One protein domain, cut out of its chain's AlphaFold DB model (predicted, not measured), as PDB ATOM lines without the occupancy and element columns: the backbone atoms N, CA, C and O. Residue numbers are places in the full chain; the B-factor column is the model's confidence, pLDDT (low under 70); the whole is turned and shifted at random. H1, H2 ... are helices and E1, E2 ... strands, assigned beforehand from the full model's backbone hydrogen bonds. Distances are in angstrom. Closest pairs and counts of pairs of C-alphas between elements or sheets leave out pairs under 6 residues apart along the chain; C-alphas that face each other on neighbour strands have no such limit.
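AT A GLANCE: This is residues 35 to 80 and 105 to 165 of the 467 residues of the protein "ZZ-type domain-containing protein" of Aphanomyces invadans (UniProt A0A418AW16). With little regular structure, this is a body mostly of loops built on a small antiparallel sheet, E1-E4-E5, with short helix H2 over it, hairpin E2-E3 beyond H2, and helix H1 off to another side, where residues 117 to 123 stick out. The printed part has 107 residues, 34 in named elements, in order E1 E2 E3 H1 E4 E5 H2; it is mixed, compact, with radius of gyration of the C-alphas 14.2 A and spans 40 by 34 by 32 A.

IN THESE COORDINATES: E1 is residues 42 to 44, from C-alpha 42 at (366.564, 635.347, 491.455); E4 is residues 146 to 149, 10.0 A; E5 is residues 156 to 158; H2 is residues 159 to 163, ending at C-alpha 163 at (354.987, 633.041, 490.966); E2 is residues 63 to 66 and E3 is residues 71 to 74, 10.0 A each; H1 is residues 109 to 119, 16.9 A.

HOW THE PARTS SIT: Inner strand E4 is antiparallel to E1 at 156 degrees, with N 43 and O 148 within hydrogen-bond range at 2.8 A, and to E5 in a hairpin, with N 147 and O 157 at 2.9 A. H2 is on the sheet, over E4, at height 8.1 A. The closest C-alphas of E3 and H2, Met 73 and Arg 163, are 4.4 A apart. H1 is not on the sheet. Every O i to N i+4 pair is within range in H2, 5 of 7 in H1.

THE WHOLE: Residues 81 to 104 are cut out, a gap of 37.8 A between C-alphas 80 and 105. Links E1 to E2 and H1 to E4 are long. pLDDT is under 70 at residues 48 to 53, 80 and 105 to 125.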
ATOM      1  N   HIS A  35     358.204 649.598 499.726       81.44
ATOM      2  CA  HIS A  35     358.649 648.305 500.234       81.44
ATOM      3  C   HIS A  35     359.458 648.487 501.522       81.44
ATOM      4  O   HIS A  35     360.424 649.247 501.562       81.44
ATOM      5  N   VAL A  36     359.055 647.782 502.583       77.69
ATOM      6  CA  VAL A  36     359.784 647.761 503.866       77.69
ATOM      7  C   VAL A  36     361.074 646.946 503.748       77.69
ATOM      8  O   VAL A  36     362.091 647.291 504.345       77.69
ATOM      9  N   GLU A  37     361.038 645.881 502.951       77.69
ATOM     10  CA  GLU A  37     362.173 645.004 502.674       77.69
ATOM     11  C   GLU A  37     362.647 645.181 501.226       77.69
ATOM     12  O   GLU A  37     361.842 645.502 500.348       77.69
ATOM     13  N   PRO A  38     363.945 644.979 500.942       82.44
ATOM     14  CA  PRO A  38     364.445 645.038 499.576       82.44
ATOM     15  C   PRO A  38     363.782 643.969 498.695       82.44
ATOM     16  O   PRO A  38     363.616 642.818 499.097       82.44
ATOM     17  N   ILE A  39     363.456 644.330 497.453       86.62
ATOM     18  CA  ILE A  39     362.976 643.367 496.457       86.62
ATOM     19  C   ILE A  39     364.152 642.487 496.025       86.62
ATOM     20  O   ILE A  39     365.187 642.979 495.570       86.62
ATOM     21  N   HIS A  40     364.003 641.170 496.161       91.25
ATOM     22  CA  HIS A  40     365.059 640.218 495.823       91.25
ATOM     23  C   HIS A  40     364.969 639.746 494.367       91.25
ATOM     24  O   HIS A  40     363.889 639.439 493.852       91.25
ATOM     25  N   LEU A  41     366.132 639.648 493.718       94.94
ATOM     26  CA  LEU A  41     366.287 639.035 492.398       94.94
ATOM     27  C   LEU A  41     366.625 637.548 492.533       94.94
ATOM     28  O   LEU A  41     367.071 637.080 493.584       94.94
ATOM     29  N   PHE A  42     366.404 636.797 491.456       95.88
ATOM     30  CA  PHE A  42     366.564 635.347 491.455       95.88
ATOM     31  C   PHE A  42     367.319 634.871 490.221       95.88
ATOM     32  O   PHE A  42     367.111 635.378 489.122       95.88
ATOM     33  N   PHE A  43     368.164 633.867 490.413       94.62
ATOM     34  CA  PHE A  43     368.693 633.023 489.357       94.62
ATOM     35  C   PHE A  43     367.686 631.919 489.040       94.62
ATOM     36  O   PHE A  43     367.188 631.274 489.963       94.62
ATOM     37  N   GLY A  44     367.395 631.692 487.765       92.38
ATOM     38  CA  GLY A  44     366.370 630.747 487.336       92.38
ATOM     39  C   GLY A  44     366.548 630.274 485.889       92.38
ATOM     40  O   GLY A  44     367.606 630.503 485.294       92.38
ATOM     41  N   PRO A  45     365.532 629.592 485.341       88.62
ATOM     42  CA  PRO A  45     365.518 629.060 483.977       88.62
ATOM     43  C   PRO A  45     365.639 630.157 482.928       88.62
ATOM     44  O   PRO A  45     365.015 631.210 483.050       88.62
ATOM     45  N   ARG A  46     366.316 629.880 481.809       81.44
ATOM     46  CA  ARG A  46     366.257 630.789 480.651       81.44
ATOM     47  C   ARG A  46     364.922 630.699 479.902       81.44
ATOM     48  O   ARG A  46     364.495 631.680 479.300       81.44
ATOM     49  N   THR A  47     364.275 629.536 479.935       73.19
ATOM     50  CA  THR A  47     362.995 629.240 479.277       73.19
ATOM     51  C   THR A  47     362.070 628.472 480.218       73.19
ATOM     52  O   THR A  47     362.535 627.826 481.145       73.19
ATOM     53  N   GLU A  48     360.757 628.495 479.967       60.34
ATOM     54  CA  GLU A  48     359.757 627.793 480.800       60.34
ATOM     55  C   GLU A  48     359.957 626.266 480.877       60.34
ATOM     56  O   GLU A  48     359.474 625.624 481.809       60.34
ATOM     57  N   CYS A  49     360.651 625.683 479.897       56.34
ATOM     58  CA  CYS A  49     361.133 624.307 479.935       56.34
ATOM     59  C   CYS A  49     362.641 624.327 480.174       56.34
ATOM     60  O   CYS A  49     363.402 624.698 479.283       56.34
ATOM     61  N   ASP A  50     363.043 623.942 481.377       55.91
ATOM     62  CA  ASP A  50     364.430 623.644 481.720       55.91
ATOM     63  C   ASP A  50     364.829 622.286 481.143       55.91
ATOM     64  O   ASP A  50     364.116 621.289 481.312       55.91
ATOM     65  N   THR A  51     366.017 622.218 480.549       60.56
ATOM     66  CA  THR A  51     366.772 620.967 480.495       60.56
ATOM     67  C   THR A  51     367.766 620.933 481.658       60.56
ATOM     68  O   THR A  51     368.191 621.970 482.158       60.56
ATOM     69  N   ILE A  52     368.146 619.738 482.122       57.06
ATOM     70  CA  ILE A  52     369.078 619.561 483.259       57.06
ATOM     71  C   ILE A  52     370.433 620.264 483.014       57.06
ATOM     72  O   ILE A  52     371.137 620.594 483.968       57.06
ATOM     73  N   ASP A  53     370.779 620.512 481.750       60.66
ATOM     74  CA  ASP A  53     372.056 621.081 481.321       60.66
ATOM     75  C   ASP A  53     372.062 622.623 481.237       60.66
ATOM     76  O   ASP A  53     373.122 623.225 481.027       60.66
ATOM     77  N   ASP A  54     370.913 623.285 481.416       71.75
ATOM     78  CA  ASP A  54     370.816 624.740 481.306       71.75
ATOM     79  C   ASP A  54     371.372 625.442 482.552       71.75
ATOM     80  O   ASP A  54     370.984 625.191 483.695       71.75
ATOM     81  N   LYS A  55     372.312 626.370 482.332       80.62
ATOM     82  CA  LYS A  55     372.857 627.194 483.417       80.62
ATOM     83  C   LYS A  55     371.818 628.229 483.850       80.62
ATOM     84  O   LYS A  55     371.315 628.951 482.986       80.62
ATOM     85  N   PRO A  56     371.561 628.380 485.162       87.88
ATOM     86  CA  PRO A  56     370.612 629.368 485.643       87.88
ATOM     87  C   PRO A  56     371.118 630.787 485.355       87.88
ATOM     88  O   PRO A  56     372.307 631.087 485.498       87.88
ATOM     89  N   VAL A  57     370.201 631.662 484.961       92.19
ATOM     90  CA  VAL A  57     370.458 633.058 484.585       92.19
ATOM     91  C   VAL A  57     369.800 634.001 485.579       92.19
ATOM     92  O   VAL A  57     368.791 633.659 486.185       92.19
ATOM     93  N   LEU A  58     370.377 635.185 485.787       94.56
ATOM     94  CA  LEU A  58     369.786 636.184 486.677       94.56
ATOM     95  C   LEU A  58     368.542 636.783 486.017       94.56
ATOM     96  O   LEU A  58     368.623 637.248 484.887       94.56
ATOM     97  N   HIS A  59     367.423 636.835 486.727       94.38
ATOM     98  CA  HIS A  59     366.202 637.477 486.252       94.38
ATOM     99  C   HIS A  59     366.096 638.936 486.713       94.38
ATOM    100  O   HIS A  59     366.698 639.358 487.708       94.38
ATOM    101  N   ALA A  60     365.322 639.719 485.967       94.00
ATOM    102  CA  ALA A  60     364.865 641.040 486.371       94.00
ATOM    103  C   ALA A  60     363.881 640.966 487.552       94.00
ATOM    104  O   ALA A  60     363.567 639.894 488.076       94.00
ATOM    105  N   GLU A  61     363.411 642.129 487.998       93.69
ATOM    106  CA  GLU A  61     362.363 642.197 489.012       93.69
ATOM    107  C   GLU A  61     361.097 641.499 488.520       93.69
ATOM    108  O   GLU A  61     360.724 641.588 487.345       93.69
ATOM    109  N   ARG A  62     360.442 640.785 489.437       95.00
ATOM    110  CA  ARG A  62     359.174 640.130 489.140       95.00
ATOM    111  C   ARG A  62     358.085 641.175 488.930       95.00
ATOM    112  O   ARG A  62     357.936 642.092 489.731       95.00
ATOM    113  N   LYS A  63     357.292 640.971 487.890       96.06
ATOM    114  CA  LYS A  63     356.133 641.770 487.505       96.06
ATOM    115  C   LYS A  63     354.867 640.937 487.655       96.06
ATOM    116  O   LYS A  63     354.910 639.715 487.551       96.06
ATOM    117  N   ILE A  64     353.740 641.596 487.884       97.00
ATOM    118  CA  ILE A  64     352.409 640.997 487.829       97.00
ATOM    119  C   ILE A  64     352.091 640.658 486.373       97.00
ATOM    120  O   ILE A  64     352.173 641.509 485.492       97.00
ATOM    121  N   HIS A  65     351.666 639.426 486.145       96.38
ATOM    122  CA  HIS A  65     351.071 638.923 484.918       96.38
ATOM    123  C   HIS A  65     349.674 638.406 485.227       96.38
ATOM    124  O   HIS A  65     349.382 637.965 486.342       96.38
ATOM    125  N   LYS A  66     348.781 638.471 484.242       95.00
ATOM    126  CA  LYS A  66     347.401 638.048 484.442       95.00
ATOM    127  C   LYS A  66     346.743 637.536 483.173       95.00
ATOM    128  O   LYS A  66     347.095 637.909 482.059       95.00
ATOM    129  N   THR A  67     345.720 636.722 483.376       92.88
ATOM    130  CA  THR A  67     344.728 636.301 482.383       92.88
ATOM    131  C   THR A  67     343.344 636.629 482.924       92.88
ATOM    132  O   THR A  67     343.210 637.170 484.016       92.88
ATOM    133  N   ARG A  68     342.288 636.234 482.212       86.38
ATOM    134  CA  ARG A  68     340.926 636.327 482.746       86.38
ATOM    135  C   ARG A  68     340.712 635.496 484.021       86.38
ATOM    136  O   ARG A  68     339.839 635.831 484.803       86.38
ATOM    137  N   ALA A  69     341.466 634.410 484.205       87.06
ATOM    138  CA  ALA A  69     341.203 633.413 485.247       87.06
ATOM    139  C   ALA A  69     342.280 633.344 486.342       87.06
ATOM    140  O   ALA A  69     342.067 632.713 487.373       87.06
ATOM    141  N   ALA A  70     343.450 633.941 486.120       91.31
ATOM    142  CA  ALA A  70     344.581 633.808 487.028       91.31
ATOM    143  C   ALA A  70     345.492 635.032 486.991       91.31
ATOM    144  O   ALA A  70     345.634 635.675 485.951       91.31
ATOM    145  N   VAL A  71     346.166 635.273 488.112       95.31
ATOM    146  CA  VAL A  71     347.220 636.272 488.291       95.31
ATOM    147  C   VAL A  71     348.448 635.595 488.896       95.31
ATOM    148  O   VAL A  71     348.314 634.728 489.761       95.31
ATOM    149  N   TRP A  72     349.638 635.962 488.433       96.06
ATOM    150  CA  TRP A  72     350.911 635.438 488.925       96.06
ATOM    151  C   TRP A  72     352.029 636.465 488.755       96.06
ATOM    152  O   TRP A  72     351.860 637.474 488.083       96.06
ATOM    153  N   MET A  73     353.172 636.208 489.379       95.69
ATOM    154  CA  MET A  73     354.390 636.999 489.242       95.69
ATOM    155  C   MET A  73     355.368 636.297 488.298       95.69
ATOM    156  O   MET A  73     355.573 635.091 488.414       95.69
ATOM    157  N   GLU A  74     356.010 637.025 487.399       93.75
ATOM    158  CA  GLU A  74     357.006 636.467 486.476       93.75
ATOM    159  C   GLU A  74     358.082 637.503 486.162       93.75
ATOM    160  O   GLU A  74     357.909 638.686 486.442       93.75
ATOM    161  N   SER A  75     359.226 637.067 485.649       93.38
ATOM    162  CA  SER A  75     360.360 637.944 485.367       93.38
ATOM    163  C   SER A  75     361.108 637.480 484.127       93.38
ATOM    164  O   SER A  75     361.230 636.284 483.851       93.38
ATOM    165  N   GLU A  76     361.662 638.443 483.404       91.69
ATOM    166  CA  GLU A  76     362.472 638.170 482.224       91.69
ATOM    167  C   GLU A  76     363.925 637.877 482.631       91.69
ATOM    168  O   GLU A  76     364.458 638.546 483.528       91.69
ATOM    169  N   PRO A  77     364.591 636.902 481.990       90.69
ATOM    170  CA  PRO A  77     366.030 636.730 482.110       90.69
ATOM    171  C   PRO A  77     366.767 638.017 481.729       90.69
ATOM    172  O   PRO A  77     366.504 638.600 480.680       90.69
ATOM    173  N   LYS A  78     367.729 638.450 482.545       87.50
ATOM    174  CA  LYS A  78     368.640 639.528 482.158       87.50
ATOM    175  C   LYS A  78     369.585 638.985 481.093       87.50
ATOM    176  O   LYS A  78     370.321 638.028 481.344       87.50
ATOM    177  N   GLU A  79     369.567 639.591 479.911       74.12
ATOM    178  CA  GLU A  79     370.584 639.335 478.899       74.12
ATOM    179  C   GLU A  79     371.943 639.729 479.482       74.12
ATOM    180  O   GLU A  79     372.170 640.871 479.875       74.12
ATOM    181  N   VAL A  80     372.833 638.749 479.615       62.84
ATOM    182  CA  VAL A  80     374.236 639.022 479.900       62.84
ATOM    183  C   VAL A  80     374.860 639.296 478.541       62.84
ATOM    184  O   VAL A  80     374.912 638.380 477.715       62.84
ATOM    185  N   GLN A 105     357.706 621.940 509.370       52.84
ATOM    186  CA  GLN A 105     358.179 620.667 508.821       52.84
ATOM    187  C   GLN A 105     357.154 619.559 509.052       52.84
ATOM    188  O   GLN A 105     357.199 618.878 510.069       52.84
ATOM    189  N   ALA A 106     356.242 619.363 508.095       42.88
ATOM    190  CA  ALA A 106     355.546 618.078 507.916       42.88
ATOM    191  C   ALA A 106     354.789 617.970 506.580       42.88
ATOM    192  O   ALA A 106     354.692 616.875 506.034       42.88
ATOM    193  N   VAL A 107     354.272 619.077 506.032       48.97
ATOM    194  CA  VAL A 107     353.351 619.022 504.878       48.97
ATOM    195  C   VAL A 107     354.073 618.992 503.519       48.97
ATOM    196  O   VAL A 107     353.631 618.288 502.615       48.97
ATOM    197  N   GLY A 108     355.228 619.656 503.379       44.47
ATOM    198  CA  GLY A 108     355.946 619.768 502.096       44.47
ATOM    199  C   GLY A 108     356.571 618.467 501.557       44.47
ATOM    200  O   GLY A 108     356.675 618.279 500.344       44.47
ATOM    201  N   LYS A 109     356.876 617.503 502.440       52.09
ATOM    202  CA  LYS A 109     357.538 616.227 502.089       52.09
ATOM    203  C   LYS A 109     356.677 615.285 501.235       52.09
ATOM    204  O   LYS A 109     357.203 614.416 500.547       52.09
ATOM    205  N   TYR A 110     355.352 615.440 501.259       51.84
ATOM    206  CA  TYR A 110     354.436 614.542 500.543       51.84
ATOM    207  C   TYR A 110     354.164 614.963 499.092       51.84
ATOM    208  O   TYR A 110     353.672 614.146 498.309       51.84
ATOM    209  N   TRP A 111     354.481 616.208 498.714       51.56
ATOM    210  CA  TRP A 111     354.166 616.721 497.377       51.56
ATOM    211  C   TRP A 111     355.252 616.376 496.347       51.56
ATOM    212  O   TRP A 111     354.918 615.884 495.269       51.56
ATOM    213  N   GLY A 112     356.537 616.525 496.698       51.22
ATOM    214  CA  GLY A 112     357.662 616.197 495.805       51.22
ATOM    215  C   GLY A 112     357.663 614.727 495.364       51.22
ATOM    216  O   GLY A 112     357.760 614.420 494.176       51.22
ATOM    217  N   ALA A 113     357.413 613.804 496.299       55.66
ATOM    218  CA  ALA A 113     357.395 612.366 496.025       55.66
ATOM    219  C   ALA A 113     356.216 611.906 495.136       55.66
ATOM    220  O   ALA A 113     356.372 610.987 494.328       55.66
ATOM    221  N   LYS A 114     355.033 612.534 495.251       56.66
ATOM    222  CA  LYS A 114     353.858 612.183 494.429       56.66
ATOM    223  C   LYS A 114     353.990 612.648 492.979       56.66
ATOM    224  O   LYS A 114     353.565 611.924 492.082       56.66
ATOM    225  N   VAL A 115     354.594 613.816 492.741       58.56
ATOM    226  CA  VAL A 115     354.869 614.301 491.376       58.56
ATOM    227  C   VAL A 115     355.896 613.395 490.694       58.56
ATOM    228  O   VAL A 115     355.676 612.984 489.557       58.56
ATOM    229  N   LEU A 116     356.935 612.965 491.419       57.31
ATOM    230  CA  LEU A 116     357.932 612.016 490.913       57.31
ATOM    231  C   LEU A 116     357.306 610.695 490.419       57.31
ATOM    232  O   LEU A 116     357.698 610.172 489.379       57.31
ATOM    233  N   GLN A 117     356.295 610.169 491.127       56.31
ATOM    234  CA  GLN A 117     355.578 608.953 490.712       56.31
ATOM    235  C   GLN A 117     354.633 609.167 489.516       56.31
ATOM    236  O   GLN A 117     354.391 608.223 488.763       56.31
ATOM    237  N   ALA A 118     354.101 610.377 489.319       56.34
ATOM    238  CA  ALA A 118     353.180 610.691 488.222       56.34
ATOM    239  C   ALA A 118     353.897 611.021 486.897       56.34
ATOM    240  O   ALA A 118     353.369 610.722 485.826       56.34
ATOM    241  N   VAL A 119     355.112 611.580 486.958       54.75
ATOM    242  CA  VAL A 119     355.913 611.964 485.777       54.75
ATOM    243  C   VAL A 119     356.495 610.749 485.031       54.75
ATOM    244  O   VAL A 119     356.798 610.847 483.846       54.75
ATOM    245  N   GLY A 120     356.525 609.557 485.642       50.06
ATOM    246  CA  GLY A 120     357.032 608.315 485.032       50.06
ATOM    247  C   GLY A 120     356.284 607.780 483.792       50.06
ATOM    248  O   GLY A 120     356.536 606.649 483.382       50.06
ATOM    249  N   LYS A 121     355.350 608.540 483.198       46.41
ATOM    250  CA  LYS A 121     354.610 608.167 481.972       46.41
ATOM    251  C   LYS A 121     354.522 609.264 480.891       46.41
ATOM    252  O   LYS A 121     353.860 609.031 479.881       46.41
ATOM    253  N   GLY A 122     355.170 610.422 481.057       43.78
ATOM    254  CA  GLY A 122     355.201 611.512 480.063       43.78
ATOM    255  C   GLY A 122     356.539 611.598 479.314       43.78
ATOM    256  O   GLY A 122     357.564 611.209 479.857       43.78
ATOM    257  N   LYS A 123     356.534 612.073 478.061       45.78
ATOM    258  CA  LYS A 123     357.714 612.119 477.170       45.78
ATOM    259  C   LYS A 123     358.684 613.291 477.402       45.78
ATOM    260  O   LYS A 123     359.735 613.278 476.774       45.78
ATOM    261  N   ASP A 124     358.399 614.205 478.327       57.75
ATOM    262  CA  ASP A 124     359.324 615.272 478.728       57.75
ATOM    263  C   ASP A 124     359.762 615.037 480.178       57.75
ATOM    264  O   ASP A 124     358.928 614.935 481.084       57.75
ATOM    265  N   GLN A 125     361.069 614.882 480.401       65.94
ATOM    266  CA  GLN A 125     361.612 614.709 481.746       65.94
ATOM    267  C   GLN A 125     361.582 616.057 482.464       65.94
ATOM    268  O   GLN A 125     362.402 616.927 482.194       65.94
ATOM    269  N   VAL A 126     360.620 616.230 483.372       78.44
ATOM    270  CA  VAL A 126     360.575 617.393 484.266       78.44
ATOM    271  C   VAL A 126     361.852 617.389 485.119       78.44
ATOM    272  O   VAL A 126     362.137 616.355 485.733       78.44
ATOM    273  N   PRO A 127     362.620 618.492 485.177       83.00
ATOM    274  CA  PRO A 127     363.845 618.544 485.967       83.00
ATOM    275  C   PRO A 127     363.539 618.297 487.445       83.00
ATOM    276  O   PRO A 127     362.512 618.718 487.982       83.00
ATOM    277  N   VAL A 128     364.442 617.584 488.107       88.88
ATOM    278  CA  VAL A 128     364.378 617.300 489.540       88.88
ATOM    279  C   VAL A 128     365.701 617.743 490.129       88.88
ATOM    280  O   VAL A 128     366.750 617.337 489.634       88.88
ATOM    281  N   HIS A 129     365.652 618.546 491.187       87.88
ATOM    282  CA  HIS A 129     366.827 619.087 491.864       87.88
ATOM    283  C   HIS A 129     367.020 618.349 493.206       87.88
ATOM    284  O   HIS A 129     366.444 618.768 494.208       87.88
ATOM    285  N   PRO A 130     367.784 617.237 493.269       85.12
ATOM    286  CA  PRO A 130     367.711 616.259 494.367       85.12
ATOM    287  C   PRO A 130     368.154 616.784 495.739       85.12
ATOM    288  O   PRO A 130     367.736 616.243 496.755       85.12
ATOM    289  N   ASP A 131     368.975 617.836 495.759       86.25
ATOM    290  CA  ASP A 131     369.514 618.475 496.966       86.25
ATOM    291  C   ASP A 131     368.935 619.888 497.173       86.25
ATOM    292  O   ASP A 131     369.633 620.799 497.621       86.25
ATOM    293  N   SER A 132     367.673 620.097 496.796       89.56
ATOM    294  CA  SER A 132     367.007 621.400 496.882       89.56
ATOM    295  C   SER A 132     365.778 621.360 497.783       89.56
ATOM    296  O   SER A 132     365.050 620.373 497.832       89.56
ATOM    297  N   PHE A 133     365.523 622.474 498.463       94.44
ATOM    298  CA  PHE A 133     364.393 622.651 499.363       94.44
ATOM    299  C   PHE A 133     363.711 623.975 499.035       94.44
ATOM    300  O   PHE A 133     364.378 625.001 498.984       94.44
ATOM    301  N   CYS A 134     362.401 623.965 498.789       96.38
ATOM    302  CA  CYS A 134     361.655 625.202 498.578       96.38
ATOM    303  C   CYS A 134     361.347 625.863 499.924       96.38
ATOM    304  O   CYS A 134     360.495 625.369 500.662       96.38
ATOM    305  N   ASP A 135     361.949 627.014 500.204       97.06
ATOM    306  CA  ASP A 135     361.749 627.762 501.451       97.06
ATOM    307  C   ASP A 135     360.321 628.302 501.617       97.06
ATOM    308  O   ASP A 135     359.874 628.552 502.734       97.06
ATOM    309  N   GLY A 136     359.567 628.437 500.521       94.81
ATOM    310  CA  GLY A 136     358.187 628.923 500.559       94.81
ATOM    311  C   GLY A 136     357.146 627.867 500.951       94.81
ATOM    312  O   GLY A 136     356.221 628.166 501.698       94.81
ATOM    313  N   CYS A 137     357.249 626.634 500.437       94.88
ATOM    314  CA  CYS A 137     356.239 625.581 500.664       94.88
ATOM    315  C   CYS A 137     356.790 624.279 501.261       94.88
ATOM    316  O   CYS A 137     356.028 623.349 501.538       94.88
ATOM    317  N   GLY A 138     358.106 624.184 501.446       95.00
ATOM    318  CA  GLY A 138     358.791 623.005 501.969       95.00
ATOM    319  C   GLY A 138     358.870 621.821 501.004       95.00
ATOM    320  O   GLY A 138     359.052 620.691 501.456       95.00
ATOM    321  N   MET A 139     358.672 622.046 499.699       93.81
ATOM    322  CA  MET A 139     358.861 621.017 498.669       93.81
ATOM    323  C   MET A 139     360.318 620.534 498.659       93.81
ATOM    324  O   MET A 139     361.228 621.355 498.576       93.81
ATOM    325  N   ASP A 140     360.510 619.215 498.722       93.12
ATOM    326  CA  ASP A 140     361.813 618.546 498.825       93.12
ATOM    327  C   ASP A 140     361.751 617.154 498.152       93.12
ATOM    328  O   ASP A 140     360.951 616.314 498.592       93.12
ATOM    329  N   PRO A 141     362.521 616.889 497.077       93.00
ATOM    330  CA  PRO A 141     363.279 617.864 496.286       93.00
ATOM    331  C   PRO A 141     362.362 618.802 495.483       93.00
ATOM    332  O   PRO A 141     361.202 618.464 495.218       93.00
ATOM    333  N   ILE A 142     362.873 619.957 495.038       92.19
ATOM    334  CA  ILE A 142     362.166 620.802 494.061       92.19
ATOM    335  C   ILE A 142     362.062 620.050 492.728       92.19
ATOM    336  O   ILE A 142     363.056 619.565 492.180       92.19
ATOM    337  N   VAL A 143     360.832 619.963 492.216       90.81
ATOM    338  CA  VAL A 143     360.497 619.372 490.914       90.81
ATOM    339  C   VAL A 143     359.977 620.472 489.991       90.81
ATOM    340  O   VAL A 143     359.102 621.246 490.383       90.81
ATOM    341  N   GLY A 144     360.488 620.513 488.763       89.56
ATOM    342  CA  GLY A 144     360.325 621.637 487.847       89.56
ATOM    343  C   GLY A 144     361.380 622.713 488.099       89.56
ATOM    344  O   GLY A 144     362.381 622.464 488.766       89.56
ATOM    345  N   SER A 145     361.144 623.910 487.571       90.94
ATOM    346  CA  SER A 145     362.095 625.012 487.678       90.94
ATOM    347  C   SER A 145     362.376 625.439 489.118       90.94
ATOM    348  O   SER A 145     361.467 625.626 489.938       90.94
ATOM    349  N   MET A 146     363.661 625.645 489.398       92.69
ATOM    350  CA  MET A 146     364.174 626.127 490.674       92.69
ATOM    351  C   MET A 146     364.679 627.564 490.538       92.69
ATOM    352  O   MET A 146     365.544 627.858 489.716       92.69
ATOM    353  N   PHE A 147     364.189 628.445 491.407       94.88
ATOM    354  CA  PHE A 147     364.614 629.839 491.491       94.88
ATOM    355  C   PHE A 147     365.440 630.052 492.755       94.88
ATOM    356  O   PHE A 147     364.947 629.848 493.861       94.88
ATOM    357  N   THR A 148     366.693 630.473 492.610       95.62
ATOM    358  CA  THR A 148     367.618 630.714 493.730       95.62
ATOM    359  C   THR A 148     367.787 632.208 493.951       95.62
ATOM    360  O   THR A 148     368.097 632.927 493.007       95.62
ATOM    361  N   CYS A 149     367.597 632.693 495.176       96.50
ATOM    362  CA  CYS A 149     367.777 634.112 495.484       96.50
ATOM    363  C   CYS A 149     369.223 634.562 495.203       96.50
ATOM    364  O   CYS A 149     370.173 633.845 495.509       96.50
ATOM    365  N   SER A 150     369.407 635.756 494.631       95.12
ATOM    366  CA  SER A 150     370.741 636.279 494.310       95.12
ATOM    367  C   SER A 150     371.483 636.882 495.506       95.12
ATOM    368  O   SER A 150     372.699 637.047 495.439       95.12
ATOM    369  N   SER A 151     370.769 637.263 496.568       94.12
ATOM    370  CA  SER A 151     371.317 637.935 497.756       94.12
ATOM    371  C   SER A 151     371.338 637.038 498.997       94.12
ATOM    372  O   SER A 151     372.247 637.152 499.819       94.12
ATOM    373  N   CYS A 152     370.363 636.139 499.144       94.50
ATOM    374  CA  CYS A 152     370.252 635.253 500.299       94.50
ATOM    375  C   CYS A 152     370.976 633.922 500.079       94.50
ATOM    376  O   CYS A 152     370.832 633.267 499.049       94.50
ATOM    377  N   ALA A 153     371.728 633.488 501.090       92.81
ATOM    378  CA  ALA A 153     372.410 632.200 501.060       92.81
ATOM    379  C   ALA A 153     371.416 631.043 501.251       92.81
ATOM    380  O   ALA A 153     370.666 631.036 502.225       92.81
ATOM    381  N   ASN A 154     371.486 630.036 500.373       90.62
ATOM    382  CA  ASN A 154     370.674 628.811 500.420       90.62
ATOM    383  C   ASN A 154     369.155 629.051 500.412       90.62
ATOM    384  O   ASN A 154     368.432 628.300 501.057       90.62
ATOM    385  N   TYR A 155     368.689 630.095 499.721       95.75
ATOM    386  CA  TYR A 155     367.262 630.382 499.600       95.75
ATOM    387  C   TYR A 155     366.757 630.009 498.204       95.75
ATOM    388  O   TYR A 155     367.146 630.634 497.209       95.75
ATOM    389  N   HIS A 156     365.889 629.004 498.127       95.81
ATOM    390  CA  HIS A 156     365.371 628.450 496.883       95.81
ATOM    391  C   HIS A 156     363.843 628.401 496.890       95.81
ATOM    392  O   HIS A 156     363.204 628.074 497.885       95.81
ATOM    393  N   LEU A 157     363.233 628.687 495.744       96.62
ATOM    394  CA  LEU A 157     361.793 628.622 495.539       96.62
ATOM    395  C   LEU A 157     361.473 627.725 494.344       96.62
ATOM    396  O   LEU A 157     362.135 627.786 493.308       96.62
ATOM    397  N   CYS A 158     360.414 626.926 494.459       95.62
ATOM    398  CA  CYS A 158     359.793 626.294 493.298       95.62
ATOM    399  C   CYS A 158     359.007 627.332 492.477       95.62
ATOM    400  O   CYS A 158     358.638 628.393 492.998       95.62
ATOM    401  N   SER A 159     358.666 627.005 491.226       93.81
ATOM    402  CA  SER A 159     357.916 627.903 490.330       93.81
ATOM    403  C   SER A 159     356.638 628.465 490.952       93.81
ATOM    404  O   SER A 159     356.309 629.627 490.734       93.81
ATOM    405  N   THR A 160     355.912 627.680 491.755       95.25
ATOM    406  CA  THR A 160     354.675 628.138 492.404       95.25
ATOM    407  C   THR A 160     354.941 629.220 493.447       95.25
ATOM    408  O   THR A 160     354.290 630.260 493.424       95.25
ATOM    409  N   CYS A 161     355.903 629.017 494.351       96.31
ATOM    410  CA  CYS A 161     356.244 630.025 495.357       96.31
ATOM    411  C   CYS A 161     356.852 631.271 494.709       96.31
ATOM    412  O   CYS A 161     356.508 632.390 495.089       96.31
ATOM    413  N   TYR A 162     357.677 631.078 493.679       96.12
ATOM    414  CA  TYR A 162     358.227 632.166 492.885       96.12
ATOM    415  C   TYR A 162     357.124 633.041 492.267       96.12
ATOM    416  O   TYR A 162     357.104 634.258 492.479       96.12
ATOM    417  N   ARG A 163     356.157 632.403 491.592       95.81
ATOM    418  CA  ARG A 163     354.987 633.041 490.966       95.81
ATOM    419  C   ARG A 163     354.006 633.648 491.961       95.81
ATOM    420  O   ARG A 163     353.284 634.579 491.625       95.81
ATOM    421  N   ASN A 164     353.997 633.171 493.198       94.75
ATOM    422  CA  ASN A 164     353.195 633.762 494.260       94.75
ATOM    423  C   ASN A 164     353.840 635.012 494.873       94.75
ATOM    424  O   ASN A 164     353.238 635.602 495.766       94.75
ATOM    425  N   GLY A 165     355.019 635.443 494.414       94.25
ATOM    426  CA  GLY A 165     355.691 636.624 494.961       94.25
ATOM    427  C   GLY A 165     356.355 636.380 496.318       94.25
ATOM    428  O   GLY A 165     356.680 637.339 497.004       94.25
TER     429      GLY A 165